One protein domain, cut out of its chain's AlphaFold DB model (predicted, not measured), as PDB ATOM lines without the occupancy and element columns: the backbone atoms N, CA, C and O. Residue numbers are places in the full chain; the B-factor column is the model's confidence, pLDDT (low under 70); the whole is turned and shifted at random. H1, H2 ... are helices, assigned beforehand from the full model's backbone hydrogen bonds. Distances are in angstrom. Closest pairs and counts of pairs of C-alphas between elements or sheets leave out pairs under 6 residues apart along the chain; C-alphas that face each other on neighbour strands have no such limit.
ATOM      1  N   LYS A  78     -19.930 -23.718  32.524       94.38
ATOM      2  CA  LYS A  78     -20.576 -23.582  31.201       94.38
ATOM      3  C   LYS A  78     -19.945 -22.513  30.314       94.38
ATOM      4  O   LYS A  78     -19.764 -22.760  29.123       94.38
ATOM      5  N   ASP A  79     -19.574 -21.364  30.875       94.81
ATOM      6  CA  ASP A  79     -18.868 -20.314  30.127       94.81
ATOM      7  C   ASP A  79     -17.530 -20.848  29.605       94.81
ATOM      8  O   ASP A  79     -17.201 -20.698  28.429       94.81
ATOM      9  N   LEU A  80     -16.790 -21.562  30.456       93.50
ATOM     10  CA  LEU A  80     -15.509 -22.170  30.096       93.50
ATOM     11  C   LEU A  80     -15.662 -23.278  29.043       93.50
ATOM     12  O   LEU A  80     -14.813 -23.400  28.152       93.50
ATOM     13  N   ILE A  81     -16.742 -24.062  29.099       94.56
ATOM     14  CA  ILE A  81     -17.089 -25.040  28.059       94.56
ATOM     15  C   ILE A  81     -17.347 -24.327  26.721       94.56
ATOM     16  O   ILE A  81     -16.720 -24.682  25.714       94.56
ATOM     17  N   LEU A  82     -18.216 -23.310  26.708       96.38
ATOM     18  CA  LEU A  82     -18.564 -22.536  25.511       96.38
ATOM     19  C   LEU A  82     -17.317 -21.897  24.883       96.38
ATOM     20  O   LEU A  82     -17.051 -22.086  23.692       96.38
ATOM     21  N   GLN A  83     -16.502 -21.219  25.696       94.50
ATOM     22  CA  GLN A  83     -15.239 -20.609  25.274       94.50
ATOM     23  C   GLN A  83     -14.286 -21.644  24.674       94.50
ATOM     24  O   GLN A  83     -13.741 -21.434  23.588       94.50
ATOM     25  N   THR A  84     -14.104 -22.794  25.334       94.00
ATOM     26  CA  THR A  84     -13.193 -23.847  24.858       94.00
ATOM     27  C   THR A  84     -13.612 -24.373  23.486       94.00
ATOM     28  O   THR A  84     -12.765 -24.582  22.611       94.00
ATOM     29  N   ILE A  85     -14.914 -24.572  23.273       94.88
ATOM     30  CA  ILE A  85     -15.450 -25.064  22.001       94.88
ATOM     31  C   ILE A  85     -15.323 -24.001  20.907       94.88
ATOM     32  O   ILE A  85     -14.849 -24.316  19.811       94.88
ATOM     33  N   ASN A  86     -15.642 -22.742  21.202       95.62
ATOM     34  CA  ASN A  86     -15.482 -21.648  20.246       95.62
ATOM     35  C   ASN A  86     -14.013 -21.426  19.858       95.62
ATOM     36  O   ASN A  86     -13.705 -21.313  18.673       95.62
ATOM     37  N   VAL A  87     -13.070 -21.502  20.801       91.62
ATOM     38  CA  VAL A  87     -11.626 -21.473  20.496       91.62
ATOM     39  C   VAL A  87     -11.211 -22.661  19.621       91.62
ATOM     40  O   VAL A  87     -10.426 -22.506  18.677       91.62
ATOM     41  N   ALA A  88     -11.749 -23.855  19.882       91.38
ATOM     42  CA  ALA A  88     -11.478 -25.028  19.057       91.38
ATOM     43  C   ALA A  88     -12.000 -24.866  17.618       91.38
ATOM     44  O   ALA A  88     -11.324 -25.314  16.685       91.38
ATOM     45  N   LEU A  89     -13.148 -24.205  17.429       92.25
ATOM     46  CA  LEU A  89     -13.702 -23.855  16.117       92.25
ATOM     47  C   LEU A  89     -12.825 -22.837  15.383       92.25
ATOM     48  O   LEU A  89     -12.448 -23.092  14.238       92.25
ATOM     49  N   ILE A  90     -12.405 -21.753  16.051       89.50
ATOM     50  CA  ILE A  90     -11.469 -20.762  15.486       89.50
ATOM     51  C   ILE A  90     -10.209 -21.465  14.969       89.50
ATOM     52  O   ILE A  90      -9.796 -21.269  13.826       89.50
ATOM     53  N   SER A  91      -9.610 -22.324  15.799       86.62
ATOM     54  CA  SER A  91      -8.388 -23.052  15.451       86.62
ATOM     55  C   SER A  91      -8.586 -24.019  14.279       86.62
ATOM     56  O   SER A  91      -7.709 -24.131  13.423       86.62
ATOM     57  N   ALA A  92      -9.726 -24.711  14.217       85.19
ATOM     58  CA  ALA A  92     -10.023 -25.659  13.145       85.19
ATOM     59  C   ALA A  92     -10.301 -24.970  11.799       85.19
ATOM     60  O   ALA A  92      -9.949 -25.522  10.755       85.19
ATOM     61  N   MET A  93     -10.922 -23.788  11.811       78.81
ATOM     62  CA  MET A  93     -11.325 -23.079  10.593       78.81
ATOM     63  C   MET A  93     -10.201 -22.220  10.010       78.81
ATOM     64  O   MET A  93     -10.000 -22.285   8.800       78.81
ATOM     65  N   LYS A  94      -9.367 -21.572  10.845       76.31
ATOM     66  CA  LYS A  94      -8.138 -20.883  10.388       76.31
ATOM     67  C   LYS A  94      -7.184 -21.798   9.603       76.31
ATOM     68  O   LYS A  94      -6.350 -21.318   8.849       76.31
ATOM     69  N   GLN A  95      -7.275 -23.119   9.782       70.25
ATOM     70  CA  GLN A  95      -6.468 -24.095   9.037       70.25
ATOM     71  C   GLN A  95      -7.049 -24.469   7.665       70.25
ATOM     72  O   GLN A  95      -6.354 -25.100   6.871       70.25
ATOM     73  N   LYS A  96      -8.323 -24.153   7.401       74.50
ATOM     74  CA  LYS A  96      -9.071 -24.650   6.236       74.50
ATOM     75  C   LYS A  96      -9.512 -23.554   5.269       74.50
ATOM     76  O   LYS A  96      -9.687 -23.860   4.093       74.50
ATOM     77  N   SER A  97      -9.746 -22.336   5.750       73.31
ATOM     78  CA  SER A  97     -10.300 -21.233   4.958       73.31
ATOM     79  C   SER A  97      -9.944 -19.880   5.579       73.31
ATOM     80  O   SER A  97      -9.689 -19.802   6.780       73.31
ATOM     81  N   ASP A  98      -9.994 -18.828   4.759       76.56
ATOM     82  CA  ASP A  98      -9.949 -17.428   5.202       76.56
ATOM     83  C   ASP A  98     -11.334 -16.913   5.656       76.56
ATOM     84  O   ASP A  98     -11.456 -15.789   6.142       76.56
ATOM     85  N   GLU A  99     -12.395 -17.717   5.508       76.31
ATOM     86  CA  GLU A  99     -13.734 -17.371   5.999       76.31
ATOM     87  C   GLU A  99     -13.798 -17.364   7.539       76.31
ATOM     88  O   GLU A  99     -13.204 -18.230   8.196       76.31
ATOM     89  N   PRO A 100     -14.543 -16.415   8.142       73.25
ATOM     90  CA  PRO A 100     -14.652 -16.313   9.589       73.25
ATOM     91  C   PRO A 100     -15.320 -17.559  10.190       73.25
ATOM     92  O   PRO A 100     -16.256 -18.115   9.603       73.25
ATOM     93  N   PRO A 101     -14.867 -18.012  11.372       80.06
ATOM     94  CA  PRO A 101     -15.419 -19.197  11.990       80.06
ATOM     95  C   PRO A 101     -16.870 -18.990  12.420       80.06
ATOM     96  O   PRO A 101     -17.217 -17.964  13.000       80.06
ATOM     97  N   MET A 102     -17.708 -20.001  12.195       89.94
ATOM     98  CA  MET A 102     -19.091 -19.989  12.671       89.94
ATOM     99  C   MET A 102     -19.116 -20.359  14.163       89.94
ATOM    100  O   MET A 102     -19.241 -21.527  14.528       89.94
ATOM    101  N   LEU A 103     -18.947 -19.371  15.040       95.00
ATOM    102  CA  LEU A 103     -18.919 -19.556  16.500       95.00
ATOM    103  C   LEU A 103     -20.311 -19.771  17.083       95.00
ATOM    104  O   LEU A 103     -21.285 -19.208  16.586       95.00
ATOM    105  N   ILE A 104     -20.412 -20.615  18.108       97.00
ATOM    106  CA  ILE A 104     -21.673 -20.938  18.778       97.00
ATOM    107  C   ILE A 104     -22.052 -19.768  19.673       97.00
ATOM    108  O   ILE A 104     -21.306 -19.415  20.589       97.00
ATOM    109  N   HIS A 105     -23.195 -19.166  19.374       97.12
ATOM    110  CA  HIS A 105     -23.791 -18.105  20.168       97.12
ATOM    111  C   HIS A 105     -24.618 -18.726  21.302       97.12
ATOM    112  O   HIS A 105     -25.304 -19.723  21.087       97.12
ATOM    113  N   ARG A 106     -24.599 -18.144  22.509       96.31
ATOM    114  CA  ARG A 106     -25.310 -18.693  23.685       96.31
ATOM    115  C   ARG A 106     -26.798 -18.966  23.428       96.31
ATOM    116  O   ARG A 106     -27.306 -19.996  23.856       96.31
ATOM    117  N   ASP A 107     -27.467 -18.088  22.679       96.12
ATOM    118  CA  ASP A 107     -28.901 -18.199  22.350       96.12
ATOM    119  C   ASP A 107     -29.233 -19.398  21.438       96.12
ATOM    120  O   ASP A 107     -30.402 -19.727  21.250       96.12
ATOM    121  N   GLU A 108     -28.224 -20.064  20.869       95.94
ATOM    122  CA  GLU A 108     -28.389 -21.303  20.096       95.94
ATOM    123  C   GLU A 108     -28.374 -22.561  20.979       95.94
ATOM    124  O   GLU A 108     -28.480 -23.670  20.460       95.94
ATOM    125  N   THR A 109     -28.200 -22.402  22.292       94.12
ATOM    126  CA  THR A 109     -27.948 -23.491  23.244       94.12
ATOM    127  C   THR A 109     -29.007 -23.528  24.339       94.12
ATOM    128  O   THR A 109     -29.633 -22.508  24.644       94.12
ATOM    129  N   ASN A 110     -29.202 -24.685  24.973       93.00
ATOM    130  CA  ASN A 110     -30.140 -24.810  26.083       93.00
ATOM    131  C   ASN A 110     -29.427 -24.713  27.443       93.00
ATOM    132  O   ASN A 110     -28.887 -25.684  27.979       93.00
ATOM    133  N   LEU A 111     -29.479 -23.523  28.043       91.19
ATOM    134  CA  LEU A 111     -28.827 -23.226  29.323       91.19
ATOM    135  C   LEU A 111     -29.472 -23.918  30.538       91.19
ATOM    136  O   LEU A 111     -28.846 -23.955  31.596       91.19
ATOM    137  N   GLU A 112     -30.653 -24.525  30.391       92.75
ATOM    138  CA  GLU A 112     -31.333 -25.284  31.456       92.75
ATOM    139  C   GLU A 112     -30.815 -26.726  31.592       92.75
ATOM    140  O   GLU A 112     -31.154 -27.434  32.542       92.75
ATOM    141  N   LEU A 113     -30.001 -27.194  30.641       92.00
ATOM    142  CA  LEU A 113     -29.405 -28.530  30.684       92.00
ATOM    143  C   LEU A 113     -28.390 -28.661  31.828       92.00
ATOM    144  O   LEU A 113     -27.805 -27.675  32.272       92.00
ATOM    145  N   SER A 114     -28.120 -29.886  32.282       92.81
ATOM    146  CA  SER A 114     -26.935 -30.132  33.116       92.81
ATOM    147  C   SER A 114     -25.656 -29.886  32.310       92.81
ATOM    148  O   SER A 114     -25.676 -29.967  31.084       92.81
ATOM    149  N   ASP A 115     -24.532 -29.627  32.979       89.56
ATOM    150  CA  ASP A 115     -23.256 -29.333  32.305       89.56
ATOM    151  C   ASP A 115     -22.805 -30.456  31.354       89.56
ATOM    152  O   ASP A 115     -22.271 -30.181  30.282       89.56
ATOM    153  N   GLU A 116     -23.076 -31.719  31.705       88.50
ATOM    154  CA  GLU A 116     -22.765 -32.882  30.863       88.50
ATOM    155  C   GLU A 116     -23.608 -32.902  29.579       88.50
ATOM    156  O   GLU A 116     -23.069 -33.052  28.485       88.50
ATOM    157  N   VAL A 117     -24.921 -32.675  29.687       92.38
ATOM    158  CA  VAL A 117     -25.817 -32.679  28.517       92.38
ATOM    159  C   VAL A 117     -25.618 -31.417  27.668       92.38
ATOM    160  O   VAL A 117     -25.699 -31.475  26.444       92.38
ATOM    161  N   TYR A 118     -25.303 -30.287  28.306       93.81
ATOM    162  CA  TYR A 118     -24.923 -29.040  27.642       93.81
ATOM    163  C   TYR A 118     -23.650 -29.209  26.801       93.81
ATOM    164  O   TYR A 118     -23.571 -28.737  25.666       93.81
ATOM    165  N   LEU A 119     -22.657 -29.926  27.334       92.44
ATOM    166  CA  LEU A 119     -21.443 -30.254  26.600       92.44
ATOM    167  C   LEU A 119     -21.739 -31.109  25.360       92.44
ATOM    168  O   LEU A 119     -21.260 -30.787  24.272       92.44
ATOM    169  N   ASP A 120     -22.540 -32.164  25.501       92.06
ATOM    170  CA  ASP A 120     -22.913 -33.014  24.367       92.06
ATOM    171  C   ASP A 120     -23.623 -32.209  23.260       92.06
ATOM    172  O   ASP A 120     -23.276 -32.342  22.083       92.06
ATOM    173  N   GLU A 121     -24.548 -31.313  23.626       94.62
ATOM    174  CA  GLU A 121     -25.212 -30.393  22.690       94.62
ATOM    175  C   GLU A 121     -24.197 -29.517  21.936       94.62
ATOM    176  O   GLU A 121     -24.209 -29.453  20.701       94.62
ATOM    177  N   LEU A 122     -23.273 -28.876  22.659       95.12
ATOM    178  CA  LEU A 122     -22.258 -28.017  22.052       95.12
ATOM    179  C   LEU A 122     -21.291 -28.784  21.142       95.12
ATOM    180  O   LEU A 122     -20.841 -28.241  20.130       95.12
ATOM    181  N   ILE A 123     -20.966 -30.038  21.466       94.00
ATOM    182  CA  ILE A 123     -20.127 -30.889  20.616       94.00
ATOM    183  C   ILE A 123     -20.825 -31.178  19.287       94.00
ATOM    184  O   ILE A 123     -20.184 -31.085  18.235       94.00
ATOM    185  N   GLU A 124     -22.116 -31.504  19.311       94.19
ATOM    186  CA  GLU A 124     -22.892 -31.744  18.092       94.19
ATOM    187  C   GLU A 124     -23.016 -30.474  17.241       94.19
ATOM    188  O   GLU A 124     -22.752 -30.506  16.031       94.19
ATOM    189  N   LEU A 125     -23.291 -29.325  17.868       95.25
ATOM    190  CA  LEU A 125     -23.281 -28.032  17.183       95.25
ATOM    191  C   LEU A 125     -21.909 -27.744  16.560       95.25
ATOM    192  O   LEU A 125     -21.827 -27.426  15.373       95.25
ATOM    193  N   ALA A 126     -20.815 -27.926  17.297       93.88
ATOM    194  CA  ALA A 126     -19.469 -27.681  16.783       93.88
ATOM    195  C   ALA A 126     -19.099 -28.617  15.619       93.88
ATOM    196  O   ALA A 126     -18.433 -28.200  14.666       93.88
ATOM    197  N   ARG A 127     -19.554 -29.878  15.647       92.50
ATOM    198  CA  ARG A 127     -19.380 -30.830  14.536       92.50
ATOM    199  C   ARG A 127     -20.103 -30.381  13.281       92.50
ATOM    200  O   ARG A 127     -19.507 -30.428  12.204       92.50
ATOM    201  N   SER A 128     -21.336 -29.890  13.420       92.62
ATOM    202  CA  SER A 128     -22.101 -29.337  12.293       92.62
ATOM    203  C   SER A 128     -21.382 -28.160  11.614       92.62
ATOM    204  O   SER A 128     -21.602 -27.890  10.436       92.62
ATOM    205  N   ARG A 129     -20.445 -27.523  12.330       92.12
ATOM    206  CA  ARG A 129     -19.627 -26.384  11.884       92.12
ATOM    207  C   ARG A 129     -18.187 -26.761  11.537       92.12
ATOM    208  O   ARG A 129     -17.323 -25.903  11.382       92.12
ATOM    209  N   GLY A 130     -17.913 -28.057  11.382       88.19
ATOM    210  CA  GLY A 130     -16.653 -28.554  10.835       88.19
ATOM    211  C   GLY A 130     -15.563 -28.864  11.861       88.19
ATOM    212  O   GLY A 130     -14.417 -29.111  11.454       88.19
ATOM    213  N   LEU A 131     -15.888 -28.905  13.162       91.00
ATOM    214  CA  LEU A 131     -14.980 -29.433  14.178       91.00
ATOM    215  C   LEU A 131     -14.817 -30.951  13.999       91.00
ATOM    216  O   LEU A 131     -15.767 -31.717  14.110       91.00
ATOM    217  N   THR A 132     -13.587 -31.401  13.750       90.56
ATOM    218  CA  THR A 132     -13.282 -32.815  13.454       90.56
ATOM    219  C   THR A 132     -12.745 -33.604  14.651       90.56
ATOM    220  O   THR A 132     -12.380 -34.769  14.508       90.56
ATOM    221  N   LYS A 133     -12.641 -32.979  15.830       90.44
ATOM    222  CA  LYS A 133     -12.141 -33.640  17.042       90.44
ATOM    223  C   LYS A 133     -13.158 -34.662  17.561       90.44
ATOM    224  O   LYS A 133     -14.368 -34.451  17.504       90.44
ATOM    225  N   THR A 134     -12.657 -35.773  18.093       92.31
ATOM    226  CA  THR A 134     -13.488 -36.793  18.757       92.31
ATOM    227  C   THR A 134     -14.063 -36.257  20.074       92.31
ATOM    228  O   THR A 134     -13.458 -35.377  20.687       92.31
ATOM    229  N   THR A 135     -15.188 -36.813  20.551       90.50
ATOM    230  CA  THR A 135     -15.782 -36.438  21.858       90.50
ATOM    231  C   THR A 135     -14.743 -36.523  22.975       90.50
ATOM    232  O   THR A 135     -14.549 -35.565  23.714       90.50
ATOM    233  N   ALA A 136     -13.982 -37.622  23.031       90.88
ATOM    234  CA  ALA A 136     -12.944 -37.824  24.040       90.88
ATOM    235  C   ALA A 136     -11.848 -36.741  24.003       90.88
ATOM    236  O   ALA A 136     -11.375 -36.301  25.050       90.88
ATOM    237  N   GLN A 137     -11.451 -36.281  22.811       91.81
ATOM    238  CA  GLN A 137     -10.491 -35.181  22.681       91.81
ATOM    239  C   GLN A 137     -11.074 -33.856  23.176       91.81
ATOM    240  O   GLN A 137     -10.363 -33.111  23.845       91.81
ATOM    241  N   ILE A 138     -12.342 -33.569  22.867       91.12
ATOM    242  CA  ILE A 138     -13.013 -32.341  23.313       91.12
ATOM    243  C   ILE A 138     -13.180 -32.354  24.837       91.12
ATOM    244  O   ILE A 138     -12.794 -31.388  25.488       91.12
ATOM    245  N   HIS A 139     -13.622 -33.473  25.417       90.31
ATOM    246  CA  HIS A 139     -13.734 -33.631  26.871       90.31
ATOM    247  C   HIS A 139     -12.378 -33.435  27.553       90.31
ATOM    248  O   HIS A 139     -12.277 -32.673  28.509       90.31
ATOM    249  N   LYS A 140     -11.304 -34.046  27.025       90.62
ATOM    250  CA  LYS A 140      -9.948 -33.851  27.568       90.62
ATOM    251  C   LYS A 140      -9.501 -32.387  27.477       90.62
ATOM    252  O   LYS A 140      -8.834 -31.905  28.387       90.62
ATOM    253  N   MET A 141      -9.836 -31.681  26.393       90.75
ATOM    254  CA  MET A 141      -9.516 -30.255  26.247       90.75
ATOM    255  C   MET A 141     -10.256 -29.394  27.272       90.75
ATOM    256  O   MET A 141      -9.628 -28.541  27.891       90.75
ATOM    257  N   ILE A 142     -11.551 -29.642  27.466       90.94
ATOM    258  CA  ILE A 142     -12.392 -28.903  28.413       90.94
ATOM    259  C   ILE A 142     -11.951 -29.162  29.841       90.94
ATOM    260  O   ILE A 142     -11.684 -28.204  30.553       90.94
ATOM    261  N   GLN A 143     -11.790 -30.428  30.236       90.06
ATOM    262  CA  GLN A 143     -11.336 -30.767  31.582       90.06
ATOM    263  C   GLN A 143     -10.009 -30.074  31.889       90.06
ATOM    264  O   GLN A 143      -9.882 -29.389  32.895       90.06
ATOM    265  N   LYS A 144      -9.052 -30.139  30.954       90.00
ATOM    266  CA  LYS A 144      -7.770 -29.453  31.107       90.00
ATOM    267  C   LYS A 144      -7.927 -27.933  31.224       90.00
ATOM    268  O   LYS A 144      -7.194 -27.316  31.989       90.00
ATOM    269  N   HIS A 145      -8.827 -27.319  30.455       90.56
ATOM    270  CA  HIS A 145      -9.075 -25.881  30.553       90.56
ATOM    271  C   HIS A 145      -9.696 -25.512  31.905       90.56
ATOM    272  O   HIS A 145      -9.218 -24.578  32.540       90.56
ATOM    273  N   LEU A 146     -10.679 -26.281  32.382       90.38
ATOM    274  CA  LEU A 146     -11.283 -26.118  33.706       90.38
ATOM    275  C   LEU A 146     -10.238 -26.251  34.819       90.38
ATOM    276  O   LEU A 146     -10.195 -25.406  35.709       90.38
ATOM    277  N   ASP A 147      -9.371 -27.262  34.748       91.75
ATOM    278  CA  ASP A 147      -8.314 -27.488  35.739       91.75
ATOM    279  C   ASP A 147      -7.326 -26.313  35.778       91.75
ATOM    280  O   ASP A 147      -6.964 -25.848  36.856       91.75
ATOM    281  N   ILE A 148      -6.930 -25.788  34.611       91.38
ATOM    282  CA  ILE A 148      -6.054 -24.607  34.502       91.38
ATOM    283  C   ILE A 148      -6.744 -23.354  35.057       91.38
ATOM    284  O   ILE A 148      -6.138 -22.607  35.817       91.38
ATOM    285  N   GLN A 149      -8.008 -23.115  34.705       90.94
ATOM    286  CA  GLN A 149      -8.743 -21.939  35.182       90.94
ATOM    287  C   GLN A 149      -8.932 -21.975  36.703       90.94
ATOM    288  O   GLN A 149      -8.724 -20.971  37.383       90.94
ATOM    289  N   LYS A 150      -9.259 -23.149  37.256       90.94
ATOM    290  CA  LYS A 150      -9.378 -23.364  38.705       90.94
ATOM    291  C   LYS A 150      -8.027 -23.203  39.405       90.94
ATOM    292  O   LYS A 150      -7.983 -22.662  40.509       90.94
ATOM    293  N   SER A 151      -6.925 -23.604  38.768       93.38
ATOM    294  CA  SER A 151      -5.596 -23.496  39.372       93.38
ATOM    295  C   SER A 151      -5.106 -22.060  39.522       93.38
ATOM    296  O   SER A 151      -4.249 -21.825  40.366       93.38
ATOM    297  N   TYR A 152      -5.646 -21.090  38.776       91.50
ATOM    298  CA  TYR A 152      -5.293 -19.681  38.973       91.50
ATOM    299  C   TYR A 152      -5.739 -19.127  40.328       91.50
ATOM    300  O   TYR A 152      -5.118 -18.173  40.795       91.50
ATOM    301  N   LYS A 153      -6.756 -19.733  40.971       89.62
ATOM    302  CA  LYS A 153      -7.293 -19.302  42.275       89.62
ATOM    303  C   LYS A 153      -7.628 -17.806  42.282       89.62
ATOM    304  O   LYS A 153      -7.159 -17.057  43.134       89.62
TER     305      LYS A 153
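Overview. This is residues 78 to 153 of the 273 residues of the protein "Thioesterase domain-containing protein" of Paenibacillus durus (UniProt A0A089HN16). Two helices, H1 and H2, lie side by side and run the same way, joined by a long loop that returns from H1's end to H2's start; H3 slants across the first half of H1. The printed part has 76 residues with three named helices, in the order H1, H2, H3, and is all helix. It is compact, with a radius of gyration of the C-alphas of 12.4 A and spans of 37 by 27 by 21 A.

Arrangement. Start with H1, residues 78 to 93; it touches H2, residues 115 to 128, at a shallow tilt of 18 degrees, their closest C-alphas, Lys 78 and Asp 115, being 6.4 A apart. With residues 80 to 85 alone, H1 touches H3, residues 135 to 151, opposite ways at a steep tilt of 56 degrees; their closest C-alphas, Ile 81 and Ile 142, are 6.1 A apart. H2 and H3 are close but not clearly touching, with the closest C-alphas, Ile 123 and Thr 135, 7.2 A apart. In H1, H2 and H3 every O i to N i+4 pair is within hydrogen-bond range.

Along the chain. Find C-alpha 78 at (-20.576, -23.582, 31.201); from there H1 runs 22.6 A. H2 spans 20.0 A, and H3 runs 24.0 A to C-alpha 151 at (-5.596, -23.496, 39.372).

Size, cuts and confidence. Look to Ser 97 and Lys 153 for the farthest C-alphas, 37.5 A apart. The link from H1 to H2, residues 94 to 114, is long; that from H2 to H3 is short. The printed part has no cut, and no printed residue is under 70 in pLDDT.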